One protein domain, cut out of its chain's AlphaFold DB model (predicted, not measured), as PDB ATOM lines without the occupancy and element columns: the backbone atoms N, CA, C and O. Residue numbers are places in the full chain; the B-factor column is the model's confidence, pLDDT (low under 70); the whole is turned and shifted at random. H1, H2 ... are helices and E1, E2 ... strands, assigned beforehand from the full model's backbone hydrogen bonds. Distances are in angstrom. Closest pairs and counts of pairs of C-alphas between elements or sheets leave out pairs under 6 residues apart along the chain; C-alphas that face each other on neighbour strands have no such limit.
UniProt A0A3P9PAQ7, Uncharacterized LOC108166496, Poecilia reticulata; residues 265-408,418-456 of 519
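AT A GLANCE: This is residues 265 to 408 and 418 to 456 of the 519 residues of the protein "Uncharacterized LOC108166496" of Poecilia reticulata (UniProt A0A3P9PAQ7). Two twisted sheets stand partly face to face as a loose sandwich, their strands crossed: E2, E5, E7 and E6 make one sheet, E1, E4 and E3 the other. They come closest near the end of E4, and helices cover the outside of both, H4 and H5 on the larger sheet, H1 and H2 on the smaller. The 183 printed residues hold six named helices and seven named strands, in the order H1 H2 E1 H3 E2 E3 E4 H4 H5 E5 E6 E7 H6; both sheets are antiparallel and the class is mixed. The whole is compact, with a radius of gyration of the C-alphas of 16.4 A and spans of 47 by 46 by 26 A.

HOW THE PARTS SIT: Begin with the larger sheet, in order E2 (residues 322 to 325), E5 (384 to 390), E7 (442 to 448) and E6 (423 to 428). Look for N 323 and O 389 at 3.0 A, N 388 and O 445 at 2.8 A, and N 426 and O 444 at 2.9 A, each within hydrogen-bond range; E6 and E7 form a hairpin. H4 (350 to 360) is on this sheet at a height of 8.8 A, over E7. H5 (370 to 375) is on the same face, at 8.9 A. H4 and H5 only just touch, with 3 pairs of C-alphas within 8 A, the closest those of Cys 360 and Leu 374 at 6.9 A; they are about perpendicular at 76 degrees. Across the sandwich, two sheets face to face, is E1 (297 to 305), E4 (335 to 343) and E3 (328 to 332), its strands at 38 degrees to the first sheet's. The closest C-alphas of E4 and E5 are those of Gln 342 and Ser 385, 6.1 A. Find N 300 and O 340 at 2.9 A and, in the hairpin of E3 and E4, N 330 and O 337 at 2.9 A. H2 (279 to 293) is on this sheet, 7.9 A over E1 and E4, and H1 (265 to 272) is on the same face, 8.6 A over E3. H3 (314 to 319) is on neither sheet, and H6 (451 to 454) only grazes both. Every O i to N i+4 pair is within hydrogen-bond range in H1 to H5; H6 is too short for such a pair, and its one O i to N i+3 pair is not within range.

IN THESE COORDINATES: Find C-alpha 265, where H1 begins, at (141.107, 101.278, 170.671). H2 runs 20.6 A, E1 25.7 A, and E4 27.1 A to C-alpha 343 at (148.256, 100.244, 157.594). E7 runs 19.4 A, and H6 ends at C-alpha 454, (146.729, 98.657, 148.214).

THE WHOLE: The two C-alphas farthest apart, those of Thr 293 and Lys 435, are 48.7 A apart. Residues 409 to 417 are cut out, and C-alphas 408 and 418 are 9.9 A apart across the cut, in the link E5 to E6. The link E6 to E7 is long. Low confidence, under 70, falls on residues 306 to 322, 391 to 408, 418 to 421 and 430 to 441; the mean pLDDT of the printed part is 72.9.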
ATOM      1  N   VAL A 265     141.345  99.921 171.191       90.69
ATOM      2  CA  VAL A 265     141.107 101.278 170.671       90.69
ATOM      3  C   VAL A 265     139.733 101.799 171.107       90.69
ATOM      4  O   VAL A 265     139.620 102.949 171.527       90.69
ATOM      5  N   LYS A 266     138.685 100.960 171.083       92.12
ATOM      6  CA  LYS A 266     137.349 101.330 171.584       92.12
ATOM      7  C   LYS A 266     137.361 101.696 173.073       92.12
ATOM      8  O   LYS A 266     136.741 102.693 173.437       92.12
ATOM      9  N   LEU A 267     138.072 100.940 173.912       89.69
ATOM     10  CA  LEU A 267     138.193 101.214 175.350       89.69
ATOM     11  C   LEU A 267     138.987 102.500 175.631       89.69
ATOM     12  O   LEU A 267     138.556 103.321 176.439       89.69
ATOM     13  N   ASP A 268     140.106 102.719 174.938       88.69
ATOM     14  CA  ASP A 268     140.920 103.925 175.126       88.69
ATOM     15  C   ASP A 268     140.205 105.193 174.647       88.69
ATOM     16  O   ASP A 268     140.215 106.208 175.345       88.69
ATOM     17  N   ILE A 269     139.510 105.139 173.505       89.62
ATOM     18  CA  ILE A 269     138.667 106.252 173.047       89.62
ATOM     19  C   ILE A 269     137.540 106.516 174.054       89.62
ATOM     20  O   ILE A 269     137.286 107.676 174.386       89.62
ATOM     21  N   LEU A 270     136.888 105.469 174.576       91.06
ATOM     22  CA  LEU A 270     135.822 105.611 175.569       91.06
ATOM     23  C   LEU A 270     136.316 106.333 176.831       91.06
ATOM     24  O   LEU A 270     135.627 107.226 177.324       91.06
ATOM     25  N   ASP A 271     137.517 106.032 177.326       89.50
ATOM     26  CA  ASP A 271     138.098 106.754 178.464       89.50
ATOM     27  C   ASP A 271     138.483 108.202 178.110       89.50
ATOM     28  O   ASP A 271     138.217 109.116 178.897       89.50
ATOM     29  N   LEU A 272     139.027 108.441 176.910       88.06
ATOM     30  CA  LEU A 272     139.462 109.765 176.442       88.06
ATOM     31  C   LEU A 272     138.317 110.757 176.169       88.06
ATOM     32  O   LEU A 272     138.550 111.973 176.258       88.06
ATOM     33  N   ILE A 273     137.095 110.283 175.871       86.38
ATOM     34  CA  ILE A 273     135.925 111.155 175.674       86.38
ATOM     35  C   ILE A 273     135.613 111.940 176.955       86.38
ATOM     36  O   ILE A 273     135.277 111.378 178.003       86.38
ATOM     37  N   LYS A 274     135.658 113.268 176.817       86.19
ATOM     38  CA  LYS A 274     135.215 114.266 177.794       86.19
ATOM     39  C   LYS A 274     134.058 115.043 177.168       86.19
ATOM     40  O   LYS A 274     134.250 115.705 176.154       86.19
ATOM     41  N   GLU A 275     132.856 114.960 177.737       77.81
ATOM     42  CA  GLU A 275     131.648 115.555 177.129       77.81
ATOM     43  C   GLU A 275     131.660 117.094 177.063       77.81
ATOM     44  O   GLU A 275     130.906 117.680 176.290       77.81
ATOM     45  N   SER A 276     132.516 117.747 177.854       80.38
ATOM     46  CA  SER A 276     132.714 119.201 177.874       80.38
ATOM     47  C   SER A 276     133.752 119.719 176.866       80.38
ATOM     48  O   SER A 276     133.913 120.930 176.732       80.38
ATOM     49  N   GLU A 277     134.475 118.835 176.176       75.88
ATOM     50  CA  GLU A 277     135.537 119.199 175.231       75.88
ATOM     51  C   GLU A 277     134.957 119.522 173.843       75.88
ATOM     52  O   GLU A 277     133.968 118.918 173.414       75.88
ATOM     53  N   LYS A 278     135.551 120.475 173.108       74.69
ATOM     54  CA  LYS A 278     135.113 120.744 171.730       74.69
ATOM     55  C   LYS A 278     135.395 119.511 170.869       74.69
ATOM     56  O   LYS A 278     136.439 118.884 171.003       74.69
ATOM     57  N   ARG A 279     134.493 119.188 169.939       74.81
ATOM     58  CA  ARG A 279     134.611 118.000 169.065       74.81
ATOM     59  C   ARG A 279     135.905 117.988 168.245       74.81
ATOM     60  O   ARG A 279     136.542 116.945 168.168       74.81
ATOM     61  N   LYS A 280     136.313 119.152 167.726       70.38
ATOM     62  CA  LYS A 280     137.641 119.418 167.145       70.38
ATOM     63  C   LYS A 280     138.766 118.930 168.065       70.38
ATOM     64  O   LYS A 280     139.472 117.983 167.729       70.38
ATOM     65  N   ASP A 281     138.884 119.557 169.236       73.56
ATOM     66  CA  ASP A 281     139.967 119.323 170.195       73.56
ATOM     67  C   ASP A 281     139.992 117.849 170.616       73.56
ATOM     68  O   ASP A 281     141.048 117.222 170.639       73.56
ATOM     69  N   LEU A 282     138.812 117.263 170.837       78.50
ATOM     70  CA  LEU A 282     138.642 115.865 171.205       78.50
ATOM     71  C   LEU A 282     139.087 114.899 170.094       78.50
ATOM     72  O   LEU A 282     139.837 113.964 170.369       78.50
ATOM     73  N   ALA A 283     138.667 115.118 168.843       78.12
ATOM     74  CA  ALA A 283     139.076 114.290 167.707       78.12
ATOM     75  C   ALA A 283     140.590 114.386 167.449       78.12
ATOM     76  O   ALA A 283     141.234 113.368 167.191       78.12
ATOM     77  N   LYS A 284     141.164 115.588 167.593       75.44
ATOM     78  CA  LYS A 284     142.605 115.861 167.502       75.44
ATOM     79  C   LYS A 284     143.389 115.159 168.616       75.44
ATOM     80  O   LYS A 284     144.297 114.389 168.320       75.44
ATOM     81  N   ASN A 285     142.981 115.329 169.876       75.94
ATOM     82  CA  ASN A 285     143.590 114.683 171.045       75.94
ATOM     83  C   ASN A 285     143.521 113.148 170.973       75.94
ATOM     84  O   ASN A 285     144.472 112.467 171.361       75.94
ATOM     85  N   ILE A 286     142.416 112.593 170.465       82.38
ATOM     86  CA  ILE A 286     142.274 111.150 170.241       82.38
ATOM     87  C   ILE A 286     143.180 110.692 169.094       82.38
ATOM     88  O   ILE A 286     143.888 109.703 169.259       82.38
ATOM     89  N   ARG A 287     143.234 111.413 167.966       80.56
ATOM     90  CA  ARG A 287     144.157 111.090 166.866       80.56
ATOM     91  C   ARG A 287     145.619 111.115 167.328       80.56
ATOM     92  O   ARG A 287     146.306 110.122 167.125       80.56
ATOM     93  N   GLU A 288     146.060 112.168 168.025       75.62
ATOM     94  CA  GLU A 288     147.402 112.253 168.635       75.62
ATOM     95  C   GLU A 288     147.712 111.040 169.528       75.62
ATOM     96  O   GLU A 288     148.826 110.511 169.515       75.62
ATOM     97  N   TYR A 289     146.731 110.591 170.316       80.06
ATOM     98  CA  TYR A 289     146.875 109.419 171.173       80.06
ATOM     99  C   TYR A 289     147.003 108.116 170.366       80.06
ATOM    100  O   TYR A 289     147.862 107.290 170.689       80.06
ATOM    101  N   LEU A 290     146.185 107.930 169.324       81.94
ATOM    102  CA  LEU A 290     146.184 106.724 168.491       81.94
ATOM    103  C   LEU A 290     147.437 106.639 167.610       81.94
ATOM    104  O   LEU A 290     148.104 105.606 167.631       81.94
ATOM    105  N   ASP A 291     147.831 107.734 166.951       74.56
ATOM    106  CA  ASP A 291     149.083 107.844 166.183       74.56
ATOM    107  C   ASP A 291     150.320 107.549 167.061       74.56
ATOM    108  O   ASP A 291     151.324 107.025 166.572       74.56
ATOM    109  N   LYS A 292     150.246 107.833 168.373       75.12
ATOM    110  CA  LYS A 292     151.304 107.550 169.358       75.12
ATOM    111  C   LYS A 292     151.235 106.152 169.984       75.12
ATOM    112  O   LYS A 292     152.256 105.688 170.494       75.12
ATOM    113  N   THR A 293     150.077 105.498 170.034       73.44
ATOM    114  CA  THR A 293     149.879 104.245 170.799       73.44
ATOM    115  C   THR A 293     149.742 103.031 169.895       73.44
ATOM    116  O   THR A 293     150.372 102.011 170.151       73.44
ATOM    117  N   PHE A 294     149.038 103.188 168.778       81.25
ATOM    118  CA  PHE A 294     148.851 102.186 167.733       81.25
ATOM    119  C   PHE A 294     149.554 102.670 166.453       81.25
ATOM    120  O   PHE A 294     148.950 102.827 165.391       81.25
ATOM    121  N   TYR A 295     150.849 102.970 166.592       79.00
ATOM    122  CA  TYR A 295     151.657 103.735 165.630       79.00
ATOM    123  C   TYR A 295     151.894 103.032 164.282       79.00
ATOM    124  O   TYR A 295     152.309 103.697 163.334       79.00
ATOM    125  N   HIS A 296     151.611 101.727 164.187       83.31
ATOM    126  CA  HIS A 296     151.583 100.942 162.945       83.31
ATOM    127  C   HIS A 296     150.427 101.302 161.997       83.31
ATOM    128  O   HIS A 296     150.378 100.825 160.865       83.31
ATOM    129  N   TYR A 297     149.499 102.148 162.440       84.44
ATOM    130  CA  TYR A 297     148.346 102.586 161.668       84.44
ATOM    131  C   TYR A 297     148.366 104.106 161.477       84.44
ATOM    132  O   TYR A 297     148.910 104.849 162.297       84.44
ATOM    133  N   ASN A 298     147.740 104.563 160.395       82.06
ATOM    134  CA  ASN A 298     147.347 105.957 160.201       82.06
ATOM    135  C   ASN A 298     145.840 106.084 160.457       82.06
ATOM    136  O   ASN A 298     145.058 105.268 159.959       82.06
ATOM    137  N   TRP A 299     145.431 107.113 161.202       84.00
ATOM    138  CA  TRP A 299     144.071 107.226 161.739       84.00
ATOM    139  C   TRP A 299     143.263 108.377 161.123       84.00
ATOM    140  O   TRP A 299     143.758 109.491 160.941       84.00
ATOM    141  N   MET A 300     141.975 108.125 160.875       83.06
ATOM    142  CA  MET A 300     140.956 109.148 160.616       83.06
ATOM    143  C   MET A 300     139.946 109.117 161.768       83.06
ATOM    144  O   MET A 300     139.326 108.087 162.015       83.06
ATOM    145  N   VAL A 301     139.787 110.235 162.483       83.81
ATOM    146  CA  VAL A 301     138.951 110.342 163.694       83.81
ATOM    147  C   VAL A 301     137.921 111.457 163.517       83.81
ATOM    148  O   VAL A 301     138.246 112.530 163.011       83.81
ATOM    149  N   VAL A 302     136.677 111.203 163.932       79.81
ATOM    150  CA  VAL A 302     135.532 112.118 163.801       79.81
ATOM    151  C   VAL A 302     134.724 112.104 165.101       79.81
ATOM    152  O   VAL A 302     134.210 111.057 165.490       79.81
ATOM    153  N   ALA A 303     134.581 113.252 165.769       80.00
ATOM    154  CA  ALA A 303     133.812 113.377 167.012       80.00
ATOM    155  C   ALA A 303     132.488 114.122 166.779       80.00
ATOM    156  O   ALA A 303     132.455 115.189 166.169       80.00
ATOM    157  N   PHE A 304     131.382 113.583 167.286       72.38
ATOM    158  CA  PHE A 304     130.032 114.089 167.043       72.38
ATOM    159  C   PHE A 304     129.115 113.966 168.265       72.38
ATOM    160  O   PHE A 304     129.483 113.391 169.284       72.38
ATOM    161  N   LYS A 305     127.919 114.566 168.194       71.19
ATOM    162  CA  LYS A 305     126.922 114.501 169.280       71.19
ATOM    163  C   LYS A 305     125.987 113.303 169.112       71.19
ATOM    164  O   LYS A 305     125.529 113.044 168.005       71.19
ATOM    165  N   THR A 306     125.643 112.625 170.199       64.75
ATOM    166  CA  THR A 306     124.775 111.431 170.224       64.75
ATOM    167  C   THR A 306     123.280 111.788 170.048       64.75
ATOM    168  O   THR A 306     122.887 112.958 170.117       64.75
ATOM    169  N   ARG A 307     122.409 110.797 169.776       53.75
ATOM    170  CA  ARG A 307     120.985 110.991 169.378       53.75
ATOM    171  C   ARG A 307     120.111 111.558 170.501       53.75
ATOM    172  O   ARG A 307     119.037 112.080 170.226       53.75
ATOM    173  N   SER A 308     120.619 111.503 171.727       46.28
ATOM    174  CA  SER A 308     120.134 112.121 172.966       46.28
ATOM    175  C   SER A 308     120.271 113.657 173.009       46.28
ATOM    176  O   SER A 308     120.052 114.273 174.053       46.28
ATOM    177  N   SER A 309     120.645 114.301 171.896       42.06
ATOM    178  CA  SER A 309     120.666 115.760 171.742       42.06
ATOM    179  C   SER A 309     119.330 116.285 171.190       42.06
ATOM    180  O   SER A 309     118.841 115.828 170.157       42.06
ATOM    181  N   ASN A 310     118.737 117.269 171.881       42.97
ATOM    182  CA  ASN A 310     117.351 117.741 171.694       42.97
ATOM    183  C   ASN A 310     117.119 118.589 170.419       42.97
ATOM    184  O   ASN A 310     116.602 119.704 170.478       42.97
ATOM    185  N   HIS A 311     117.475 118.074 169.243       44.91
ATOM    186  CA  HIS A 311     117.195 118.719 167.959       44.91
ATOM    187  C   HIS A 311     115.842 118.246 167.400       44.91
ATOM    188  O   HIS A 311     115.710 117.140 166.878       44.91
ATOM    189  N   THR A 312     114.818 119.093 167.522       41.47
ATOM    190  CA  THR A 312     113.398 118.749 167.300       41.47
ATOM    191  C   THR A 312     112.911 118.802 165.848       41.47
ATOM    192  O   THR A 312     111.795 118.367 165.579       41.47
ATOM    193  N   ARG A 313     113.708 119.295 164.887       48.19
ATOM    194  CA  ARG A 313     113.296 119.431 163.473       48.19
ATOM    195  C   ARG A 313     114.010 118.424 162.564       48.19
ATOM    196  O   ARG A 313     115.222 118.248 162.641       48.19
ATOM    197  N   VAL A 314     113.263 117.786 161.660       46.84
ATOM    198  CA  VAL A 314     113.794 116.771 160.721       46.84
ATOM    199  C   VAL A 314     114.843 117.372 159.777       46.84
ATOM    200  O   VAL A 314     115.897 116.781 159.573       46.84
ATOM    201  N   ILE A 315     114.604 118.588 159.278       41.06
ATOM    202  CA  ILE A 315     115.511 119.279 158.348       41.06
ATOM    203  C   ILE A 315     116.886 119.538 158.988       41.06
ATOM    204  O   ILE A 315     117.903 119.366 158.320       41.06
ATOM    205  N   SER A 316     116.959 119.868 160.285       44.47
ATOM    206  CA  SER A 316     118.253 120.007 160.970       44.47
ATOM    207  C   SER A 316     118.931 118.663 161.250       44.47
ATOM    208  O   SER A 316     120.152 118.611 161.206       44.47
ATOM    209  N   LYS A 317     118.191 117.559 161.437       45.62
ATOM    210  CA  LYS A 317     118.784 116.203 161.496       45.62
ATOM    211  C   LYS A 317     119.358 115.730 160.154       45.62
ATOM    212  O   LYS A 317     120.229 114.871 160.143       45.62
ATOM    213  N   TRP A 318     118.868 116.264 159.035       45.06
ATOM    214  CA  TRP A 318     119.355 115.932 157.693       45.06
ATOM    215  C   TRP A 318     120.504 116.845 157.239       45.06
ATOM    216  O   TRP A 318     121.515 116.353 156.742       45.06
ATOM    217  N   LEU A 319     120.410 118.158 157.488       42.84
ATOM    218  CA  LEU A 319     121.521 119.096 157.267       42.84
ATOM    219  C   LEU A 319     122.715 118.818 158.190       42.84
ATOM    220  O   LEU A 319     123.856 119.079 157.817       42.84
ATOM    221  N   ASN A 320     122.464 118.240 159.362       49.34
ATOM    222  CA  ASN A 320     123.491 117.668 160.215       49.34
ATOM    223  C   ASN A 320     123.603 116.160 159.910       49.34
ATOM    224  O   ASN A 320     123.273 115.335 160.760       49.34
ATOM    225  N   SER A 321     124.068 115.793 158.706       57.31
ATOM    226  CA  SER A 321     124.453 114.412 158.356       57.31
ATOM    227  C   SER A 321     125.940 114.297 157.965       57.31
ATOM    228  O   SER A 321     126.499 115.168 157.287       57.31
ATOM    229  N   HIS A 322     126.592 113.223 158.429       65.31
ATOM    230  CA  HIS A 322     127.719 112.606 157.737       65.31
ATOM    231  C   HIS A 322     127.283 111.264 157.160       65.31
ATOM    232  O   HIS A 322     126.331 110.643 157.636       65.31
ATOM    233  N   ILE A 323     128.069 110.784 156.203       76.06
ATOM    234  CA  ILE A 323     128.112 109.378 155.825       76.06
ATOM    235  C   ILE A 323     129.504 108.867 156.191       76.06
ATOM    236  O   ILE A 323     130.506 109.446 155.771       76.06
ATOM    237  N   LEU A 324     129.544 107.833 157.035       78.06
ATOM    238  CA  LEU A 324     130.754 107.202 157.560       78.06
ATOM    239  C   LEU A 324     130.836 105.772 157.014       78.06
ATOM    240  O   LEU A 324     130.095 104.891 157.442       78.06
ATOM    241  N   THR A 325     131.740 105.539 156.067       84.56
ATOM    242  CA  THR A 325     132.011 104.221 155.475       84.56
ATOM    243  C   THR A 325     133.388 103.748 155.934       84.56
ATOM    244  O   THR A 325     134.338 104.518 155.848       84.56
ATOM    245  N   GLY A 326     133.513 102.510 156.425       85.06
ATOM    246  CA  GLY A 326     134.791 101.965 156.923       85.06
ATOM    247  C   GLY A 326     135.175 102.381 158.354       85.06
ATOM    248  O   GLY A 326     136.330 102.244 158.744       85.06
ATOM    249  N   PHE A 327     134.224 102.888 159.145       86.94
ATOM    250  CA  PHE A 327     134.449 103.342 160.522       86.94
ATOM    251  C   PHE A 327     133.947 102.343 161.576       86.94
ATOM    252  O   PHE A 327     132.870 101.766 161.439       86.94
ATOM    253  N   SER A 328     134.678 102.229 162.688       89.62
ATOM    254  CA  SER A 328     134.122 101.829 163.989       89.62
ATOM    255  C   SER A 328     133.715 103.075 164.782       89.62
ATOM    256  O   SER A 328     134.244 104.157 164.546       89.62
ATOM    257  N   ALA A 329     132.807 102.935 165.750       85.38
ATOM    258  CA  ALA A 329     132.413 104.026 166.643       85.38
ATOM    259  C   ALA A 329     132.239 103.567 168.098       85.38
ATOM    260  O   ALA A 329     132.026 102.381 168.359       85.38
ATOM    261  N   VAL A 330     132.324 104.524 169.025       86.69
ATOM    262  CA  VAL A 330     131.978 104.393 170.450       86.69
ATOM    263  C   VAL A 330     131.189 105.615 170.916       86.69
ATOM    264  O   VAL A 330     131.344 106.703 170.361       86.69
ATOM    265  N   GLU A 331     130.354 105.453 171.943       83.69
ATOM    266  CA  GLU A 331     129.485 106.515 172.466       83.69
ATOM    267  C   GLU A 331     129.604 106.637 173.992       83.69
ATOM    268  O   GLU A 331     129.709 105.636 174.700       83.69
ATOM    269  N   LYS A 332     129.573 107.873 174.502       83.31
ATOM    270  CA  LYS A 332     129.622 108.214 175.929       83.31
ATOM    271  C   LYS A 332     128.678 109.390 176.188       83.31
ATOM    272  O   LYS A 332     129.002 110.540 175.895       83.31
ATOM    273  N   GLY A 333     127.486 109.084 176.703       81.25
ATOM    274  CA  GLY A 333     126.454 110.070 177.045       81.25
ATOM    275  C   GLY A 333     125.876 110.805 175.829       81.25
ATOM    276  O   GLY A 333     124.954 110.319 175.167       81.25
ATOM    277  N   LYS A 334     126.376 112.016 175.579       76.44
ATOM    278  CA  LYS A 334     125.993 112.909 174.475       76.44
ATOM    279  C   LYS A 334     127.099 113.098 173.437       76.44
ATOM    280  O   LYS A 334     126.865 113.833 172.473       76.44
ATOM    281  N   THR A 335     128.251 112.447 173.598       79.25
ATOM    282  CA  THR A 335     129.359 112.481 172.637       79.25
ATOM    283  C   THR A 335     129.671 111.089 172.098       79.25
ATOM    284  O   THR A 335     129.862 110.137 172.851       79.25
ATOM    285  N   SER A 336     129.791 110.997 170.780       82.19
ATOM    286  CA  SER A 336     130.181 109.798 170.045       82.19
ATOM    287  C   SER A 336     131.459 110.081 169.258       82.19
ATOM    288  O   SER A 336     131.654 111.192 168.762       82.19
ATOM    289  N   VAL A 337     132.342 109.093 169.132       83.31
ATOM    290  CA  VAL A 337     133.564 109.194 168.326       83.31
ATOM    291  C   VAL A 337     133.628 108.011 167.377       83.31
ATOM    292  O   VAL A 337     133.594 106.859 167.809       83.31
ATOM    293  N   ALA A 338     133.753 108.306 166.087       87.75
ATOM    294  CA  ALA A 338     134.078 107.333 165.059       87.75
ATOM    295  C   ALA A 338     135.568 107.401 164.718       87.75
ATOM    296  O   ALA A 338     136.168 108.477 164.676       87.75
ATOM    297  N   PHE A 339     136.154 106.241 164.447       87.69
ATOM    298  CA  PHE A 339     137.530 106.088 164.006       87.69
ATOM    299  C   PHE A 339     137.628 105.083 162.853       87.69
ATOM    300  O   PHE A 339     136.893 104.094 162.796       87.69
ATOM    301  N   ALA A 340     138.559 105.336 161.942       89.94
ATOM    302  CA  ALA A 340     138.964 104.434 160.877       89.94
ATOM    303  C   ALA A 340     140.494 104.391 160.792       89.94
ATOM    304  O   ALA A 340     141.176 105.329 161.220       89.94
ATOM    305  N   LYS A 341     141.025 103.298 160.237       89.50
ATOM    306  CA  LYS A 341     142.463 103.021 160.154       89.50
ATOM    307  C   LYS A 341     142.858 102.468 158.788       89.50
ATOM    308  O   LYS A 341     142.038 101.886 158.081       89.50
ATOM    309  N   GLN A 342     144.134 102.618 158.466       88.81
ATOM    310  CA  GLN A 342     144.836 101.944 157.372       88.81
ATOM    311  C   GLN A 342     146.269 101.647 157.822       88.81
ATOM    312  O   GLN A 342     146.771 102.307 158.742       88.81
ATOM    313  N   ALA A 343     146.904 100.640 157.230       88.31
ATOM    314  CA  ALA A 343     148.256 100.244 157.594       88.31
ATOM    315  C   ALA A 343     149.268 101.314 157.173       88.31
ATOM    316  O   ALA A 343     149.242 101.815 156.047       88.31
ATOM    317  N   LYS A 344     150.173 101.682 158.077       83.44
ATOM    318  CA  LYS A 344     151.121 102.771 157.844       83.44
ATOM    319  C   LYS A 344     152.224 102.339 156.879       83.44
ATOM    320  O   LYS A 344     152.874 101.324 157.093       83.44
ATOM    321  N   GLY A 345     152.455 103.149 155.851       80.38
ATOM    322  CA  GLY A 345     153.461 102.900 154.817       80.38
ATOM    323  C   GLY A 345     153.894 104.189 154.121       80.38
ATOM    324  O   GLY A 345     153.721 105.279 154.671       80.38
ATOM    325  N   ASN A 346     154.488 104.088 152.930       78.12
ATOM    326  CA  ASN A 346     155.270 105.187 152.352       78.12
ATOM    327  C   ASN A 346     154.464 106.289 151.632       78.12
ATOM    328  O   ASN A 346     154.981 107.395 151.479       78.12
ATOM    329  N   HIS A 347     153.227 106.008 151.205       80.69
ATOM    330  CA  HIS A 347     152.299 106.957 150.561       80.69
ATOM    331  C   HIS A 347     152.808 107.711 149.310       80.69
ATOM    332  O   HIS A 347     152.242 108.734 148.915       80.69
ATOM    333  N   LYS A 348     153.842 107.204 148.626       82.38
ATOM    334  CA  LYS A 348     154.426 107.849 147.437       82.38
ATOM    335  C   LYS A 348     153.471 107.893 146.241       82.38
ATOM    336  O   LYS A 348     153.594 108.792 145.410       82.38
ATOM    337  N   LYS A 349     152.507 106.971 146.141       84.69
ATOM    338  CA  LYS A 349     151.511 106.944 145.053       84.69
ATOM    339  C   LYS A 349     150.209 107.673 145.384       84.69
ATOM    340  O   LYS A 349     149.305 107.660 144.551       84.69
ATOM    341  N   THR A 350     150.085 108.360 146.526       82.19
ATOM    342  CA  THR A 350     148.837 109.062 146.889       82.19
ATOM    343  C   THR A 350     148.356 110.027 145.804       82.19
ATOM    344  O   THR A 350     147.162 110.057 145.531       82.19
ATOM    345  N   ALA A 351     149.248 110.743 145.108       83.44
ATOM    346  CA  ALA A 351     148.862 111.599 143.979       83.44
ATOM    347  C   ALA A 351     148.149 110.819 142.850       83.44
ATOM    348  O   ALA A 351     147.156 111.289 142.301       83.44
ATOM    349  N   GLN A 352     148.593 109.590 142.561       87.56
ATOM    350  CA  GLN A 352     147.973 108.707 141.567       87.56
ATOM    351  C   GLN A 352     146.578 108.251 142.020       87.56
ATOM    352  O   GLN A 352     145.644 108.257 141.221       87.56
ATOM    353  N   VAL A 353     146.419 107.918 143.309       88.06
ATOM    354  CA  VAL A 353     145.117 107.556 143.903       88.06
ATOM    355  C   VAL A 353     144.165 108.758 143.913       88.06
ATOM    356  O   VAL A 353     143.002 108.625 143.549       88.06
ATOM    357  N   VAL A 354     144.660 109.951 144.253       87.69
ATOM    358  CA  VAL A 354     143.911 111.218 144.200       87.69
ATOM    359  C   VAL A 354     143.428 111.513 142.781       87.69
ATOM    360  O   VAL A 354     142.257 111.837 142.591       87.69
ATOM    361  N   ASP A 355     144.279 111.359 141.767       89.56
ATOM    362  CA  ASP A 355     143.884 111.591 140.377       89.56
ATOM    363  C   ASP A 355     142.963 110.493 139.829       89.56
ATOM    364  O   ASP A 355     142.097 110.783 139.004       89.56
ATOM    365  N   ALA A 356     143.076 109.253 140.314       91.00
ATOM    366  CA  ALA A 356     142.103 108.199 140.038       91.00
ATOM    367  C   ALA A 356     140.733 108.507 140.674       91.00
ATOM    368  O   ALA A 356     139.709 108.345 140.009       91.00
ATOM    369  N   ILE A 357     140.704 109.030 141.908       89.88
ATOM    370  CA  ILE A 357     139.482 109.518 142.565       89.88
ATOM    371  C   ILE A 357     138.871 110.665 141.751       89.88
ATOM    372  O   ILE A 357     137.707 110.560 141.380       89.88
ATOM    373  N   LYS A 358     139.642 111.700 141.380       89.19
ATOM    374  CA  LYS A 358     139.157 112.802 140.520       89.19
ATOM    375  C   LYS A 358     138.553 112.276 139.209       89.19
ATOM    376  O   LYS A 358     137.421 112.621 138.895       89.19
ATOM    377  N   LYS A 359     139.257 111.387 138.491       89.94
ATOM    378  CA  LYS A 359     138.806 110.790 137.212       89.94
ATOM    379  C   LYS A 359     137.576 109.889 137.350       89.94
ATOM    380  O   LYS A 359     136.760 109.808 136.436       89.94
ATOM    381  N   CYS A 360     137.425 109.205 138.484       87.62
ATOM    382  CA  CYS A 360     136.193 108.496 138.833       87.62
ATOM    383  C   CYS A 360     135.022 109.474 139.052       87.62
ATOM    384  O   CYS A 360     133.862 109.155 138.778       87.62
ATOM    385  N   TYR A 361     135.341 110.672 139.539       79.75
ATOM    386  CA  TYR A 361     134.444 111.641 140.148       79.75
ATOM    387  C   TYR A 361     134.293 112.924 139.297       79.75
ATOM    388  O   TYR A 361     134.130 114.022 139.815       79.75
ATOM    389  N   ASN A 362     134.311 112.799 137.966       73.31
ATOM    390  CA  ASN A 362     134.263 113.945 137.039       73.31
ATOM    391  C   ASN A 362     133.049 114.884 137.231       73.31
ATOM    392  O   ASN A 362     133.115 116.040 136.834       73.31
ATOM    393  N   ASN A 363     131.954 114.397 137.830       78.00
ATOM    394  CA  ASN A 363     130.770 115.180 138.191       78.00
ATOM    395  C   ASN A 363     130.412 114.942 139.675       78.00
ATOM    396  O   ASN A 363     130.258 113.778 140.060       78.00
ATOM    397  N   PRO A 364     130.223 115.994 140.499       78.25
ATOM    398  CA  PRO A 364     129.851 115.864 141.911       78.25
ATOM    399  C   PRO A 364     128.508 115.161 142.175       78.25
ATOM    400  O   PRO A 364     127.433 115.748 142.021       78.25
ATOM    401  N   VAL A 365     128.567 113.913 142.647       83.25
ATOM    402  CA  VAL A 365     127.387 113.129 143.063       83.25
ATOM    403  C   VAL A 365     126.927 113.512 144.483       83.25
ATOM    404  O   VAL A 365     127.696 114.127 145.234       83.25
ATOM    405  N   PRO A 366     125.689 113.155 144.883       83.75
ATOM    406  CA  PRO A 366     125.214 113.361 146.247       83.75
ATOM    407  C   PRO A 366     126.153 112.751 147.297       83.75
ATOM    408  O   PRO A 366     126.696 111.663 147.097       83.75
ATOM    409  N   CYS A 367     126.351 113.439 148.424       80.12
ATOM    410  CA  CYS A 367     127.307 113.031 149.463       80.12
ATOM    411  C   CYS A 367     127.070 111.611 150.022       80.12
ATOM    412  O   CYS A 367     128.020 110.933 150.407       80.12
ATOM    413  N   ASP A 368     125.821 111.142 150.033       78.12
ATOM    414  CA  ASP A 368     125.417 109.777 150.391       78.12
ATOM    415  C   ASP A 368     125.811 108.721 149.347       78.12
ATOM    416  O   ASP A 368     126.037 107.560 149.686       78.12
ATOM    417  N   GLN A 369     125.976 109.130 148.089       86.00
ATOM    418  CA  GLN A 369     126.339 108.267 146.967       86.00
ATOM    419  C   GLN A 369     127.853 108.202 146.721       86.00
ATOM    420  O   GLN A 369     128.295 107.347 145.956       86.00
ATOM    421  N   VAL A 370     128.665 109.039 147.383       86.56
ATOM    422  CA  VAL A 370     130.137 109.058 147.232       86.56
ATOM    423  C   VAL A 370     130.743 107.670 147.468       86.56
ATOM    424  O   VAL A 370     131.554 107.218 146.664       86.56
ATOM    425  N   GLY A 371     130.311 106.962 148.520       86.94
ATOM    426  CA  GLY A 371     130.791 105.610 148.822       86.94
ATOM    427  C   GLY A 371     130.502 104.615 147.697       86.94
ATOM    428  O   GLY A 371     131.418 103.992 147.168       86.94
ATOM    429  N   ALA A 372     129.242 104.534 147.259       87.56
ATOM    430  CA  ALA A 372     128.845 103.677 146.140       87.56
ATOM    431  C   ALA A 372     129.561 104.059 144.830       87.56
ATOM    432  O   ALA A 372     129.951 103.187 144.054       87.56
ATOM    433  N   LYS A 373     129.784 105.358 144.596       90.25
ATOM    434  CA  LYS A 373     130.455 105.867 143.399       90.25
ATOM    435  C   LYS A 373     131.930 105.466 143.353       90.25
ATOM    436  O   LYS A 373     132.356 104.946 142.324       90.25
ATOM    437  N   LEU A 374     132.689 105.642 144.438       90.75
ATOM    438  CA  LEU A 374     134.093 105.210 144.484       90.75
ATOM    439  C   LEU A 374     134.222 103.677 144.454       90.75
ATOM    440  O   LEU A 374     135.118 103.158 143.793       90.75
ATOM    441  N   GLU A 375     133.287 102.948 145.067       89.69
ATOM    442  CA  GLU A 375     133.291 101.479 145.072       89.69
ATOM    443  C   GLU A 375     132.894 100.852 143.721       89.69
ATOM    444  O   GLU A 375     133.340  99.749 143.391       89.69
ATOM    445  N   SER A 376     132.122 101.576 142.902       89.69
ATOM    446  CA  SER A 376     131.829 101.217 141.504       89.69
ATOM    447  C   SER A 376     133.014 101.423 140.544       89.69
ATOM    448  O   SER A 376     132.982 100.946 139.411       89.69
ATOM    449  N   CYS A 377     134.066 102.131 140.970       90.56
ATOM    450  CA  CYS A 377     135.199 102.495 140.121       90.56
ATOM    451  C   CYS A 377     136.350 101.496 140.244       90.56
ATOM    452  O   CYS A 377     137.120 101.552 141.201       90.56
ATOM    453  N   ALA A 378     136.543 100.657 139.224       86.56
ATOM    454  CA  ALA A 378     137.630  99.672 139.170       86.56
ATOM    455  C   ALA A 378     139.032 100.261 139.453       86.56
ATOM    456  O   ALA A 378     139.848  99.608 140.093       86.56
ATOM    457  N   ASN A 379     139.281 101.513 139.053       86.25
ATOM    458  CA  ASN A 379     140.570 102.198 139.232       86.25
ATOM    459  C   ASN A 379     140.756 102.861 140.619       86.25
ATOM    460  O   ASN A 379     141.747 103.554 140.818       86.25
ATOM    461  N   VAL A 380     139.796 102.717 141.544       89.06
ATOM    462  CA  VAL A 380     139.809 103.329 142.895       89.06
ATOM    463  C   VAL A 380     139.431 102.316 143.983       89.06
ATOM    464  O   VAL A 380     139.945 102.376 145.102       89.06
ATOM    465  N   LYS A 381     138.543 101.370 143.656       88.50
ATOM    466  CA  LYS A 381     138.125 100.243 144.496       88.50
ATOM    467  C   LYS A 381     139.333  99.573 145.155       88.50
ATOM    468  O   LYS A 381     140.268  99.150 144.484       88.50
ATOM    469  N   GLY A 382     139.308  99.478 146.483       88.06
ATOM    470  CA  GLY A 382     140.376  98.858 147.268       88.06
ATOM    471  C   GLY A 382     141.605  99.733 147.560       88.06
ATOM    472  O   GLY A 382     142.412  99.308 148.380       88.06
ATOM    473  N   MET A 383     141.737 100.943 146.990       92.12
ATOM    474  CA  MET A 383     142.838 101.894 147.276       92.12
ATOM    475  C   MET A 383     142.589 102.799 148.500       92.12
ATOM    476  O   MET A 383     143.418 103.640 148.852       92.12
ATOM    477  N   TYR A 384     141.443 102.643 149.159       91.56
ATOM    478  CA  TYR A 384     141.025 103.422 150.322       91.56
ATOM    479  C   TYR A 384     140.434 102.502 151.399       91.56
ATOM    480  O   TYR A 384     139.957 101.409 151.084       91.56
ATOM    481  N   SER A 385     140.467 102.939 152.660       91.12
ATOM    482  CA  SER A 385     139.937 102.170 153.804       91.12
ATOM    483  C   SER A 385     138.679 102.779 154.421       91.12
ATOM    484  O   SER A 385     137.888 102.058 155.022       91.12
ATOM    485  N   ALA A 386     138.466 104.091 154.269       90.56
ATOM    486  CA  ALA A 386     137.282 104.772 154.790       90.56
ATOM    487  C   ALA A 386     136.916 106.037 154.001       90.56
ATOM    488  O   ALA A 386     137.775 106.665 153.376       90.56
ATOM    489  N   ILE A 387     135.636 106.415 154.063       88.44
ATOM    490  CA  ILE A 387     135.072 107.630 153.457       88.44
ATOM    491  C   ILE A 387     134.211 108.357 154.493       88.44
ATOM    492  O   ILE A 387     133.398 107.743 155.185       88.44
ATOM    493  N   HIS A 388     134.372 109.676 154.563       86.06
ATOM    494  CA  HIS A 388     133.646 110.573 155.451       86.06
ATOM    495  C   HIS A 388     133.075 111.769 154.674       86.06
ATOM    496  O   HIS A 388     133.785 112.738 154.424       86.06
ATOM    497  N   ALA A 389     131.802 111.719 154.274       80.69
ATOM    498  CA  ALA A 389     131.121 112.826 153.577       80.69
ATOM    499  C   ALA A 389     130.306 113.696 154.553       80.69
ATOM    500  O   ALA A 389     129.768 113.149 155.514       80.69
ATOM    501  N   PHE A 390     130.209 115.024 154.358       73.12
ATOM    502  CA  PHE A 390     129.594 115.934 155.345       73.12
ATOM    503  C   PHE A 390     128.964 117.233 154.785       73.12
ATOM    504  O   PHE A 390     129.507 117.883 153.895       73.12
ATOM    505  N   ILE A 391     127.814 117.648 155.349       63.38
ATOM    506  CA  ILE A 391     126.919 118.684 154.770       63.38
ATOM    507  C   ILE A 391     127.126 120.136 155.282       63.38
ATOM    508  O   ILE A 391     126.720 121.104 154.621       63.38
ATOM    509  N   ARG A 392     127.787 120.351 156.422       53.25
ATOM    510  CA  ARG A 392     128.147 121.689 156.952       53.25
ATOM    511  C   ARG A 392     129.561 121.653 157.543       53.25
ATOM    512  O   ARG A 392     130.049 120.565 157.824       53.25
ATOM    513  N   LYS A 393     130.215 122.810 157.747       47.81
ATOM    514  CA  LYS A 393     131.411 122.873 158.619       47.81
ATOM    515  C   LYS A 393     131.027 122.546 160.076       47.81
ATOM    516  O   LYS A 393     131.763 121.844 160.758       47.81
ATOM    517  N   GLU A 394     129.834 122.969 160.505       37.03
ATOM    518  CA  GLU A 394     129.432 122.999 161.915       37.03
ATOM    519  C   GLU A 394     128.081 122.318 162.231       37.03
ATOM    520  O   GLU A 394     127.123 122.393 161.457       37.03
ATOM    521  N   HIS A 395     128.024 121.754 163.445       34.00
ATOM    522  CA  HIS A 395     126.887 121.260 164.241       34.00
ATOM    523  C   HIS A 395     126.212 119.942 163.797       34.00
ATOM    524  O   HIS A 395     126.117 119.625 162.622       34.00
ATOM    525  N   GLY A 396     125.782 119.113 164.767       29.05
ATOM    526  CA  GLY A 396     125.741 117.644 164.602       29.05
ATOM    527  C   GLY A 396     124.524 116.884 165.152       29.05
ATOM    528  O   GLY A 396     123.614 117.511 165.691       29.05
ATOM    529  N   SER A 397     124.523 115.548 164.982       25.97
ATOM    530  CA  SER A 397     123.684 114.510 165.642       25.97
ATOM    531  C   SER A 397     123.875 113.127 164.965       25.97
ATOM    532  O   SER A 397     123.459 113.000 163.822       25.97
ATOM    533  N   VAL A 398     124.459 112.119 165.645       34.62
ATOM    534  CA  VAL A 398     124.727 110.671 165.322       34.62
ATOM    535  C   VAL A 398     125.179 110.302 163.919       34.62
ATOM    536  O   VAL A 398     126.180 109.621 163.754       34.62
ATOM    537  N   HIS A 399     124.459 110.757 162.909       40.41
ATOM    538  CA  HIS A 399     125.005 110.871 161.578       40.41
ATOM    539  C   HIS A 399     126.213 111.817 161.573       40.41
ATOM    540  O   HIS A 399     127.092 111.593 160.764       40.41
ATOM    541  N   ALA A 400     126.275 112.885 162.397       26.64
ATOM    542  CA  ALA A 400     127.108 114.046 162.035       26.64
ATOM    543  C   ALA A 400     127.829 114.881 163.095       26.64
ATOM    544  O   ALA A 400     127.268 115.177 164.149       26.64
ATOM    545  N   LEU A 401     128.945 115.445 162.609       30.55
ATOM    546  CA  LEU A 401     129.616 116.731 162.866       30.55
ATOM    547  C   LEU A 401     130.135 116.931 164.298       30.55
ATOM    548  O   LEU A 401     129.392 116.778 165.267       30.55
ATOM    549  N   GLU A 402     131.411 117.282 164.493       31.94
ATOM    550  CA  GLU A 402     132.310 118.118 163.667       31.94
ATOM    551  C   GLU A 402     133.688 117.469 163.419       31.94
ATOM    552  O   GLU A 402     134.293 116.930 164.341       31.94
ATOM    553  N   ALA A 403     134.221 117.595 162.195       31.22
ATOM    554  CA  ALA A 403     135.593 117.197 161.833       31.22
ATOM    555  C   ALA A 403     136.409 118.403 161.337       31.22
ATOM    556  O   ALA A 403     136.856 118.469 160.186       31.22
ATOM    557  N   GLU A 404     136.564 119.381 162.221       30.12
ATOM    558  CA  GLU A 404     137.377 120.574 162.005       30.12
ATOM    559  C   GLU A 404     138.803 120.344 162.556       30.12
ATOM    560  O   GLU A 404     138.969 119.585 163.505       30.12
ATOM    561  N   GLU A 405     139.823 120.965 161.951       37.72
ATOM    562  CA  GLU A 405     141.258 120.622 162.092       37.72
ATOM    563  C   GLU A 405     141.707 119.270 161.482       37.72
ATOM    564  O   GLU A 405     142.235 118.370 162.128       37.72
ATOM    565  N   ALA A 406     141.636 119.211 160.150       34.28
ATOM    566  CA  ALA A 406     142.905 119.382 159.425       34.28
ATOM    567  C   ALA A 406     143.085 120.905 159.200       34.28
ATOM    568  O   ALA A 406     142.045 121.572 159.134       34.28
ATOM    569  N   PRO A 407     144.315 121.456 159.180       24.97
ATOM    570  CA  PRO A 407     144.574 122.894 159.353       24.97
ATOM    571  C   PRO A 407     143.778 123.817 158.415       24.97
ATOM    572  O   PRO A 407     143.368 123.419 157.325       24.97
ATOM    573  N   ASN A 408     143.528 125.041 158.891       30.77
ATOM    574  CA  ASN A 408     142.696 126.045 158.228       30.77
ATOM    575  C   ASN A 408     143.530 126.994 157.354       30.77
ATOM    576  O   ASN A 408     144.670 127.318 157.677       30.77
ATOM    577  N   GLN A 418     148.883 120.687 151.766       39.75
ATOM    578  CA  GLN A 418     148.435 119.927 152.944       39.75
ATOM    579  C   GLN A 418     149.330 118.701 153.208       39.75
ATOM    580  O   GLN A 418     149.330 117.722 152.465       39.75
ATOM    581  N   THR A 419     150.047 118.729 154.331       47.09
ATOM    582  CA  THR A 419     151.189 117.852 154.646       47.09
ATOM    583  C   THR A 419     150.854 116.428 155.121       47.09
ATOM    584  O   THR A 419     151.742 115.707 155.569       47.09
ATOM    585  N   THR A 420     149.594 115.975 155.046       52.03
ATOM    586  CA  THR A 420     149.198 114.605 155.447       52.03
ATOM    587  C   THR A 420     148.952 113.724 154.209       52.03
ATOM    588  O   THR A 420     147.834 113.711 153.692       52.03
ATOM    589  N   PRO A 421     149.933 112.925 153.743       64.25
ATOM    590  CA  PRO A 421     149.912 112.275 152.427       64.25
ATOM    591  C   PRO A 421     148.989 111.045 152.332       64.25
ATOM    592  O   PRO A 421     149.174 110.200 151.465       64.25
ATOM    593  N   TYR A 422     147.999 110.908 153.216       73.94
ATOM    594  CA  TYR A 422     147.034 109.803 153.230       73.94
ATOM    595  C   TYR A 422     145.574 110.253 153.365       73.94
ATOM    596  O   TYR A 422     144.674 109.426 153.527       73.94
ATOM    597  N   LEU A 423     145.324 111.563 153.295       78.19
ATOM    598  CA  LEU A 423     143.988 112.143 153.335       78.19
ATOM    599  C   LEU A 423     143.732 112.911 152.039       78.19
ATOM    600  O   LEU A 423     144.443 113.859 151.727       78.19
ATOM    601  N   TYR A 424     142.682 112.532 151.316       82.38
ATOM    602  CA  TYR A 424     142.139 113.347 150.231       82.38
ATOM    603  C   TYR A 424     140.859 114.033 150.700       82.38
ATOM    604  O   TYR A 424     140.034 113.392 151.349       82.38
ATOM    605  N   THR A 425     140.682 115.311 150.356       82.44
ATOM    606  CA  THR A 425     139.396 116.013 150.476       82.44
ATOM    607  C   THR A 425     138.865 116.288 149.071       82.44
ATOM    608  O   THR A 425     139.546 116.935 148.279       82.44
ATOM    609  N   GLY A 426     137.668 115.793 148.773       81.88
ATOM    610  CA  GLY A 426     136.929 116.060 147.539       81.88
ATOM    611  C   GLY A 426     135.573 116.698 147.828       81.88
ATOM    612  O   GLY A 426     135.190 116.860 148.987       81.88
ATOM    613  N   ASP A 427     134.839 117.035 146.773       84.62
ATOM    614  CA  ASP A 427     133.609 117.825 146.853       84.62
ATOM    615  C   ASP A 427     132.352 117.011 146.480       84.62
ATOM    616  O   ASP A 427     132.388 116.194 145.572       84.62
ATOM    617  N   CYS A 428     131.207 117.200 147.138       80.75
ATOM    618  CA  CYS A 428     129.952 116.482 146.859       80.75
ATOM    619  C   CYS A 428     128.720 117.396 146.839       80.75
ATOM    620  O   CYS A 428     128.758 118.537 147.305       80.75
ATOM    621  N   THR A 429     127.624 116.913 146.251       80.75
ATOM    622  CA  THR A 429     126.353 117.651 146.149       80.75
ATOM    623  C   THR A 429     125.324 117.169 147.169       80.75
ATOM    624  O   THR A 429     125.534 116.212 147.916       80.75
ATOM    625  N   ILE A 430     124.187 117.861 147.222       69.44
ATOM    626  CA  ILE A 430     123.024 117.471 148.013       69.44
ATOM    627  C   ILE A 430     121.828 117.378 147.078       69.44
ATOM    628  O   ILE A 430     121.469 118.361 146.432       69.44
ATOM    629  N   SER A 431     121.176 116.218 147.063       58.25
ATOM    630  CA  SER A 431     119.859 116.077 146.448       58.25
ATOM    631  C   SER A 431     118.787 116.564 147.426       58.25
ATOM    632  O   SER A 431     118.474 115.891 148.409       58.25
ATOM    633  N   VAL A 432     118.237 117.757 147.190       54.69
ATOM    634  CA  VAL A 432     117.062 118.241 147.929       54.69
ATOM    635  C   VAL A 432     115.817 117.585 147.329       54.69
ATOM    636  O   VAL A 432     115.442 117.879 146.191       54.69
ATOM    637  N   PHE A 433     115.173 116.702 148.102       43.53
ATOM    638  CA  PHE A 433     113.974 115.966 147.687       43.53
ATOM    639  C   PHE A 433     112.929 116.878 147.015       43.53
ATOM    640  O   PHE A 433     112.470 117.863 147.594       43.53
ATOM    641  N   GLY A 434     112.529 116.512 145.794       44.44
ATOM    642  CA  GLY A 434     111.350 117.056 145.115       44.44
ATOM    643  C   GLY A 434     111.503 118.383 144.361       44.44
ATOM    644  O   GLY A 434     110.494 118.853 143.843       44.44
ATOM    645  N   LYS A 435     112.695 119.004 144.273       41.59
ATOM    646  CA  LYS A 435     112.863 120.270 143.509       41.59
ATOM    647  C   LYS A 435     114.065 120.374 142.560       41.59
ATOM    648  O   LYS A 435     114.164 121.373 141.859       41.59
ATOM    649  N   GLY A 436     114.973 119.396 142.519       44.84
ATOM    650  CA  GLY A 436     116.086 119.372 141.547       44.84
ATOM    651  C   GLY A 436     117.135 120.489 141.687       44.84
ATOM    652  O   GLY A 436     118.018 120.602 140.842       44.84
ATOM    653  N   VAL A 437     117.067 121.313 142.738       44.69
ATOM    654  CA  VAL A 437     117.975 122.452 142.936       44.69
ATOM    655  C   VAL A 437     119.281 121.982 143.585       44.69
ATOM    656  O   VAL A 437     119.278 121.523 144.728       44.69
ATOM    657  N   VAL A 438     120.398 122.125 142.870       53.25
ATOM    658  CA  VAL A 438     121.745 121.779 143.353       53.25
ATOM    659  C   VAL A 438     122.394 123.008 143.997       53.25
ATOM    660  O   VAL A 438     122.695 123.980 143.310       53.25
ATOM    661  N   VAL A 439     122.609 122.984 145.320       59.62
ATOM    662  CA  VAL A 439     123.211 124.101 146.083       59.62
ATOM    663  C   VAL A 439     123.904 123.606 147.361       59.62
ATOM    664  O   VAL A 439     123.479 122.614 147.953       59.62
ATOM    665  N   PRO A 440     124.827 124.410 147.913       56.97
ATOM    666  CA  PRO A 440     126.170 124.630 147.395       56.97
ATOM    667  C   PRO A 440     127.088 123.437 147.723       56.97
ATOM    668  O   PRO A 440     126.762 122.604 148.573       56.97
ATOM    669  N   VAL A 441     128.260 123.403 147.087       58.94
ATOM    670  CA  VAL A 441     129.274 122.346 147.224       58.94
ATOM    671  C   VAL A 441     129.578 121.989 148.687       58.94
ATOM    672  O   VAL A 441     129.743 122.857 149.550       58.94
ATOM    673  N   LYS A 442     129.622 120.682 148.957       73.75
ATOM    674  CA  LYS A 442     129.953 120.034 150.236       73.75
ATOM    675  C   LYS A 442     131.257 119.274 150.115       73.75
ATOM    676  O   LYS A 442     131.761 119.151 149.013       73.75
ATOM    677  N   ARG A 443     131.791 118.747 151.218       81.00
ATOM    678  CA  ARG A 443     133.082 118.045 151.219       81.00
ATOM    679  C   ARG A 443     132.934 116.593 151.668       81.00
ATOM    680  O   ARG A 443     132.086 116.256 152.496       81.00
ATOM    681  N   PHE A 444     133.799 115.740 151.137       83.94
ATOM    682  CA  PHE A 444     134.068 114.402 151.639       83.94
ATOM    683  C   PHE A 444     135.568 114.195 151.826       83.94
ATOM    684  O   PHE A 444     136.382 114.795 151.129       83.94
ATOM    685  N   ARG A 445     135.939 113.338 152.773       85.69
ATOM    686  CA  ARG A 445     137.313 112.897 153.002       85.69
ATOM    687  C   ARG A 445     137.455 111.411 152.717       85.69
ATOM    688  O   ARG A 445     136.555 110.635 153.024       85.69
ATOM    689  N   VAL A 446     138.595 111.026 152.156       86.56
ATOM    690  CA  VAL A 446     138.969 109.633 151.886       86.56
ATOM    691  C   VAL A 446     140.243 109.313 152.655       86.56
ATOM    692  O   VAL A 446     141.226 110.051 152.559       86.56
ATOM    693  N   LEU A 447     140.219 108.217 153.411       88.12
ATOM    694  CA  LEU A 447     141.403 107.632 154.032       88.12
ATOM    695  C   LEU A 447     142.082 106.735 152.990       88.12
ATOM    696  O   LEU A 447     141.656 105.598 152.771       88.12
ATOM    697  N   ILE A 448     143.090 107.283 152.312       87.56
ATOM    698  CA  ILE A 448     143.855 106.594 151.268       87.56
ATOM    699  C   ILE A 448     144.812 105.599 151.923       87.56
ATOM    700  O   ILE A 448     145.460 105.911 152.925       87.56
ATOM    701  N   LYS A 449     144.895 104.400 151.346       91.06
ATOM    702  CA  LYS A 449     145.803 103.343 151.789       91.06
ATOM    703  C   LYS A 449     147.247 103.632 151.420       91.06
ATOM    704  O   LYS A 449     147.530 104.282 150.413       91.06
ATOM    705  N   SER A 450     148.164 103.094 152.210       86.56
ATOM    706  CA  SER A 450     149.577 103.036 151.863       86.56
ATOM    707  C   SER A 450     149.801 102.241 150.580       86.56
ATOM    708  O   SER A 450     149.059 101.305 150.269       86.56
ATOM    709  N   ASP A 451     150.838 102.632 149.838       87.88
ATOM    710  CA  ASP A 451     151.374 101.909 148.684       87.88
ATOM    711  C   ASP A 451     151.442 100.396 148.945       87.88
ATOM    712  O   ASP A 451     150.998  99.594 148.124       87.88
ATOM    713  N   GLU A 452     151.963 100.032 150.114       87.31
ATOM    714  CA  GLU A 452     152.160  98.670 150.594       87.31
ATOM    715  C   GLU A 452     150.832  97.940 150.869       87.31
ATOM    716  O   GLU A 452     150.733  96.738 150.626       87.31
ATOM    717  N   GLU A 453     149.788  98.626 151.350       87.50
ATOM    718  CA  GLU A 453     148.479  98.008 151.601       87.50
ATOM    719  C   GLU A 453     147.675  97.798 150.306       87.50
ATOM    720  O   GLU A 453     147.144  96.707 150.105       87.50
ATOM    721  N   TRP A 454     147.587  98.790 149.407       85.94
ATOM    722  CA  TRP A 454     146.729  98.657 148.214       85.94
ATOM    723  C   TRP A 454     147.361  97.875 147.058       85.94
ATOM    724  O   TRP A 454     146.629  97.259 146.288       85.94
ATOM    725  N   THR A 455     148.694  97.830 146.945       85.25
ATOM    726  CA  THR A 455     149.365  96.949 145.963       85.25
ATOM    727  C   THR A 455     149.438  95.484 146.409       85.25
ATOM    728  O   THR A 455     149.887  94.633 145.643       85.25
ATOM    729  N   ASN A 456     148.996  95.179 147.636       84.12
ATOM    730  CA  ASN A 456     149.122  93.878 148.297       84.12
ATOM    731  C   ASN A 456     150.564  93.311 148.321       84.12
ATOM    732  O   ASN A 456     150.775  92.099 148.320       84.12
TER     733      ASN A 456